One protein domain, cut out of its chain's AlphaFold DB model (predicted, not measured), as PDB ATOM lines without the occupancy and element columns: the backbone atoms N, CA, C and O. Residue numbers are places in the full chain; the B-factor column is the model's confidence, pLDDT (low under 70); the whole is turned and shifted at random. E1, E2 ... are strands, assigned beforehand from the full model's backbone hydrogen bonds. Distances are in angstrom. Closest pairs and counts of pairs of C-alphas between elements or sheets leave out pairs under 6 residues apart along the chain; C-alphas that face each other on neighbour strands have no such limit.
ATOM      1  N   THR A 161     -47.110 -45.631 -49.748       58.53
ATOM      2  CA  THR A 161     -46.254 -44.647 -50.433       58.53
ATOM      3  C   THR A 161     -46.367 -43.309 -49.711       58.53
ATOM      4  O   THR A 161     -47.446 -42.719 -49.676       58.53
ATOM      5  N   THR A 162     -45.263 -42.824 -49.135       66.38
ATOM      6  CA  THR A 162     -45.206 -41.486 -48.529       66.38
ATOM      7  C   THR A 162     -44.379 -40.559 -49.406       66.38
ATOM      8  O   THR A 162     -43.221 -40.861 -49.688       66.38
ATOM      9  N   THR A 163     -44.952 -39.438 -49.836       67.25
ATOM     10  CA  THR A 163     -44.244 -38.426 -50.634       67.25
ATOM     11  C   THR A 163     -44.391 -37.041 -50.013       67.25
ATOM     12  O   THR A 163     -45.386 -36.745 -49.349       67.25
ATOM     13  N   ILE A 164     -43.379 -36.197 -50.222       72.12
ATOM     14  CA  ILE A 164     -43.411 -34.769 -49.898       72.12
ATOM     15  C   ILE A 164     -43.340 -34.016 -51.223       72.12
ATOM     16  O   ILE A 164     -42.470 -34.309 -52.045       72.12
ATOM     17  N   ASP A 165     -44.247 -33.072 -51.452       77.06
ATOM     18  CA  ASP A 165     -44.159 -32.213 -52.630       77.06
ATOM     19  C   ASP A 165     -43.213 -31.017 -52.413       77.06
ATOM     20  O   ASP A 165     -42.700 -30.764 -51.322       77.06
ATOM     21  N   LYS A 166     -42.986 -30.236 -53.472       78.31
ATOM     22  CA  LYS A 166     -42.132 -29.036 -53.437       78.31
ATOM     23  C   LYS A 166     -42.592 -27.952 -52.446       78.31
ATOM     24  O   LYS A 166     -41.805 -27.070 -52.118       78.31
ATOM     25  N   ASN A 167     -43.842 -28.003 -51.985       79.69
ATOM     26  CA  ASN A 167     -44.400 -27.070 -51.005       79.69
ATOM     27  C   ASN A 167     -44.267 -27.604 -49.565       79.69
ATOM     28  O   ASN A 167     -44.620 -26.908 -48.607       79.69
ATOM     29  N   GLY A 168     -43.744 -28.823 -49.401       69.00
ATOM     30  CA  GLY A 168     -43.626 -29.501 -48.117       69.00
ATOM     31  C   GLY A 168     -44.947 -30.087 -47.615       69.00
ATOM     32  O   GLY A 168     -45.094 -30.267 -46.404       69.00
ATOM     33  N   ASP A 169     -45.921 -30.326 -48.500       78.81
ATOM     34  CA  ASP A 169     -47.138 -31.070 -48.166       78.81
ATOM     35  C   ASP A 169     -46.865 -32.579 -48.226       78.81
ATOM     36  O   ASP A 169     -46.180 -33.063 -49.129       78.81
ATOM     37  N   VAL A 170     -47.409 -33.327 -47.261       74.88
ATOM     38  CA  VAL A 170     -47.200 -34.778 -47.133       74.88
ATOM     39  C   VAL A 170     -48.392 -35.546 -47.685       74.88
ATOM     40  O   VAL A 170     -49.545 -35.236 -47.370       74.88
ATOM     41  N   TYR A 171     -48.109 -36.592 -48.456       75.50
ATOM     42  CA  TYR A 171     -49.104 -37.501 -49.013       75.50
ATOM     43  C   TYR A 171     -48.837 -38.923 -48.535       75.50
ATOM     44  O   TYR A 171     -47.707 -39.396 -48.611       75.50
ATOM     45  N   LEU A 172     -49.888 -39.608 -48.089       75.06
ATOM     46  CA  LEU A 172     -49.897 -41.037 -47.786       75.06
ATOM     47  C   LEU A 172     -50.810 -41.723 -48.799       75.06
ATOM     48  O   LEU A 172     -52.002 -41.416 -48.866       75.06
ATOM     49  N   ASN A 173     -50.265 -42.625 -49.613       73.88
ATOM     50  CA  ASN A 173     -50.998 -43.324 -50.676       73.88
ATOM     51  C   ASN A 173     -51.729 -42.377 -51.628       73.88
ATOM     52  O   ASN A 173     -52.887 -42.593 -51.983       73.88
ATOM     53  N   GLY A 174     -51.067 -41.274 -51.982       69.81
ATOM     54  CA  GLY A 174     -51.632 -40.236 -52.845       69.81
ATOM     55  C   GLY A 174     -52.686 -39.341 -52.178       69.81
ATOM     56  O   GLY A 174     -53.162 -38.407 -52.818       69.81
ATOM     57  N   LYS A 175     -53.039 -39.559 -50.902       77.06
ATOM     58  CA  LYS A 175     -53.942 -38.680 -50.142       77.06
ATOM     59  C   LYS A 175     -53.149 -37.706 -49.284       77.06
ATOM     60  O   LYS A 175     -52.280 -38.114 -48.517       77.06
ATOM     61  N   ARG A 176     -53.475 -36.416 -49.385       77.94
ATOM     62  CA  ARG A 176     -52.831 -35.366 -48.590       77.94
ATOM     63  C   ARG A 176     -53.174 -35.526 -47.108       77.94
ATOM     64  O   ARG A 176     -54.350 -35.596 -46.749       77.94
ATOM     65  N   VAL A 177     -52.154 -35.528 -46.259       75.38
ATOM     66  CA  VAL A 177     -52.307 -35.488 -44.802       75.38
ATOM     67  C   VAL A 177     -52.592 -34.047 -44.386       75.38
ATOM     68  O   VAL A 177     -51.828 -33.131 -44.689       75.38
ATOM     69  N   THR A 178     -53.721 -33.821 -43.723       74.56
ATOM     70  CA  THR A 178     -54.129 -32.490 -43.263       74.56
ATOM     71  C   THR A 178     -53.411 -32.121 -41.960       74.56
ATOM     72  O   THR A 178     -53.040 -32.980 -41.170       74.56
ATOM     73  N   GLY A 179     -53.163 -30.826 -41.741       70.44
ATOM     74  CA  GLY A 179     -52.500 -30.333 -40.521       70.44
ATOM     75  C   GLY A 179     -50.965 -30.360 -40.538       70.44
ATOM     76  O   GLY A 179     -50.345 -29.878 -39.593       70.44
ATOM     77  N   ILE A 180     -50.345 -30.842 -41.617       68.38
ATOM     78  CA  ILE A 180     -48.890 -30.848 -41.818       68.38
ATOM     79  C   ILE A 180     -48.555 -29.916 -42.981       68.38
ATOM     80  O   ILE A 180     -49.134 -30.040 -44.057       68.38
ATOM     81  N   ARG A 181     -47.638 -28.968 -42.767       68.31
ATOM     82  CA  ARG A 181     -47.150 -28.040 -43.799       68.31
ATOM     83  C   ARG A 181     -45.653 -27.830 -43.620       68.31
ATOM     84  O   ARG A 181     -45.201 -27.714 -42.483       68.31
ATOM     85  N   LYS A 182     -44.920 -27.689 -44.729       79.19
ATOM     86  CA  LYS A 182     -43.459 -27.475 -44.742       79.19
ATOM     87  C   LYS A 182     -42.665 -28.623 -44.102       79.19
ATOM     88  O   LYS A 182     -41.642 -28.371 -43.466       79.19
ATOM     89  N   ALA A 183     -43.139 -29.855 -44.268       73.88
ATOM     90  CA  ALA A 183     -42.432 -31.031 -43.787       73.88
ATOM     91  C   ALA A 183     -41.050 -31.134 -44.441       73.88
ATOM     92  O   ALA A 183     -40.922 -30.944 -45.654       73.88
ATOM     93  N   LYS A 184     -40.023 -31.431 -43.642       74.00
ATOM     94  CA  LYS A 184     -38.643 -31.578 -44.135       74.00
ATOM     95  C   LYS A 184     -38.169 -33.019 -44.098       74.00
ATOM     96  O   LYS A 184     -37.316 -33.398 -44.896       74.00
ATOM     97  N   ASN A 185     -38.699 -33.805 -43.166       68.44
ATOM     98  CA  ASN A 185     -38.289 -35.177 -42.956       68.44
ATOM     99  C   ASN A 185     -39.507 -36.086 -42.766       68.44
ATOM    100  O   ASN A 185     -40.431 -35.775 -42.015       68.44
ATOM    101  N   VAL A 186     -39.469 -37.232 -43.435       71.00
ATOM    102  CA  VAL A 186     -40.379 -38.349 -43.212       71.00
ATOM    103  C   VAL A 186     -39.538 -39.534 -42.770       71.00
ATOM    104  O   VAL A 186     -38.612 -39.948 -43.466       71.00
ATOM    105  N   GLN A 187     -39.897 -40.106 -41.629       71.12
ATOM    106  CA  GLN A 187     -39.299 -41.326 -41.113       71.12
ATOM    107  C   GLN A 187     -40.368 -42.400 -41.034       71.12
ATOM    108  O   GLN A 187     -41.496 -42.139 -40.624       71.12
ATOM    109  N   ILE A 188     -40.001 -43.626 -41.388       66.88
ATOM    110  CA  ILE A 188     -40.894 -44.767 -41.239       66.88
ATOM    111  C   ILE A 188     -40.198 -45.790 -40.353       66.88
ATOM    112  O   ILE A 188     -39.079 -46.207 -40.645       66.88
ATOM    113  N   ASN A 189     -40.840 -46.157 -39.246       62.66
ATOM    114  CA  ASN A 189     -40.269 -47.067 -38.260       62.66
ATOM    115  C   ASN A 189     -41.340 -48.035 -37.758       62.66
ATOM    116  O   ASN A 189     -42.354 -47.603 -37.214       62.66
ATOM    117  N   ASN A 190     -41.118 -49.340 -37.947       62.34
ATOM    118  CA  ASN A 190     -42.038 -50.402 -37.528       62.34
ATOM    119  C   ASN A 190     -43.507 -50.147 -37.923       62.34
ATOM    120  O   ASN A 190     -44.402 -50.378 -37.122       62.34
ATOM    121  N   GLY A 191     -43.731 -49.644 -39.141       59.50
ATOM    122  CA  GLY A 191     -45.045 -49.425 -39.772       59.50
ATOM    123  C   GLY A 191     -45.706 -48.095 -39.404       59.50
ATOM    124  O   GLY A 191     -46.679 -47.680 -40.031       59.50
ATOM    125  N   ARG A 192     -45.102 -47.363 -38.468       71.88
ATOM    126  CA  ARG A 192     -45.495 -46.011 -38.094       71.88
ATOM    127  C   ARG A 192     -44.826 -44.991 -38.993       71.88
ATOM    128  O   ARG A 192     -43.606 -45.028 -39.175       71.88
ATOM    129  N   VAL A 193     -45.617 -44.054 -39.506       74.81
ATOM    130  CA  VAL A 193     -45.098 -42.920 -40.275       74.81
ATOM    131  C   VAL A 193     -44.953 -41.726 -39.350       74.81
ATOM    132  O   VAL A 193     -45.913 -41.323 -38.690       74.81
ATOM    133  N   TYR A 194     -43.759 -41.146 -39.339       77.69
ATOM    134  CA  TYR A 194     -43.440 -39.925 -38.622       77.69
ATOM    135  C   TYR A 194     -43.086 -38.820 -39.607       77.69
ATOM    136  O   TYR A 194     -42.302 -39.027 -40.531       77.69
ATOM    137  N   VAL A 195     -43.624 -37.629 -39.377       76.06
ATOM    138  CA  VAL A 195     -43.253 -36.416 -40.107       76.06
ATOM    139  C   VAL A 195     -42.640 -35.442 -39.120       76.06
ATOM    140  O   VAL A 195     -43.276 -35.096 -38.125       76.06
ATOM    141  N   ASP A 196     -41.393 -35.041 -39.370       79.69
ATOM    142  CA  ASP A 196     -40.599 -34.190 -38.474       79.69
ATOM    143  C   ASP A 196     -40.656 -34.666 -37.002       79.69
ATOM    144  O   ASP A 196     -40.784 -33.881 -36.065       79.69
ATOM    145  N   GLY A 197     -40.619 -35.990 -36.805       75.81
ATOM    146  CA  GLY A 197     -40.666 -36.640 -35.489       75.81
ATOM    147  C   GLY A 197     -42.064 -36.819 -34.877       75.81
ATOM    148  O   GLY A 197     -42.175 -37.433 -33.817       75.81
ATOM    149  N   LYS A 198     -43.142 -36.345 -35.516       78.94
ATOM    150  CA  LYS A 198     -44.528 -36.548 -35.050       78.94
ATOM    151  C   LYS A 198     -45.175 -37.742 -35.738       78.94
ATOM    152  O   LYS A 198     -45.098 -37.843 -36.954       78.94
ATOM    153  N   LEU A 199     -45.844 -38.608 -34.976       78.50
ATOM    154  CA  LEU A 199     -46.592 -39.748 -35.511       78.50
ATOM    155  C   LEU A 199     -47.820 -39.265 -36.299       78.50
ATOM    156  O   LEU A 199     -48.621 -38.497 -35.771       78.50
ATOM    157  N   VAL A 200     -47.966 -39.719 -37.544       75.00
ATOM    158  CA  VAL A 200     -49.059 -39.303 -38.450       75.00
ATOM    159  C   VAL A 200     -49.881 -40.471 -38.991       75.00
ATOM    160  O   VAL A 200     -50.998 -40.269 -39.458       75.00
ATOM    161  N   LYS A 201     -49.348 -41.692 -38.914       72.44
ATOM    162  CA  LYS A 201     -50.070 -42.939 -39.178       72.44
ATOM    163  C   LYS A 201     -49.522 -44.022 -38.258       72.44
ATOM    164  O   LYS A 201     -48.302 -44.173 -38.173       72.44
ATOM    165  N   ASP A 202     -50.418 -44.735 -37.583       71.69
ATOM    166  CA  ASP A 202     -50.085 -45.892 -36.749       71.69
ATOM    167  C   ASP A 202     -50.289 -47.205 -37.527       71.69
ATOM    168  O   ASP A 202     -50.786 -47.207 -38.659       71.69
TER     169      ASP A 202
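Overview. This is residues 161 to 202 of the 204 residues of an uncharacterized protein of Bacteroides massiliensis B84634 = Timone 84634 = DSM 17679 = JCM 13223 (UniProt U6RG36). A two-strand hairpin, E1 and E2, and a three-strand antiparallel sheet, E3-E4-E5, make two small parts, joined by a long loop and with little contact between their strands. The 42 printed residues include five named strands, E1 to E5 in that order along the chain, and no named helix; the class is all strand, though under half of the residues, 18 of the 42, are in named strands. The whole is compact, radius of gyration of the C-alphas 9.2 A, spanning 27 by 19 by 15 A.

Arrangement. Look first at E1, residues 162 to 164, and E2, 170 to 172, an antiparallel hairpin at 161 degrees, with N 163 and O 171 3.0 A apart. Then E3, 186 to 189, E4, 192 to 195, and E5, 198 to 201, form a meander, each strand the antiparallel neighbour of the one before: N 187 to O 194 is 2.9 A, N 195 to O 198 2.8 A. E2 and E5 are apart.

Along the chain. Find C-alpha 162 at (-45.206, -41.486, -48.529), where E1 begins; E5 ends at C-alpha 201, (-50.070, -42.939, -39.178). E3 measures 10.0 A, E4 10.1 A.

Size, cuts and confidence. The farthest C-alphas, Asn 167 and Asn 190, are 27.0 A apart. The printed part has no cut; the link E2 to E3 is long. Twelve residues, among them 188 to 191, have pLDDT under 70.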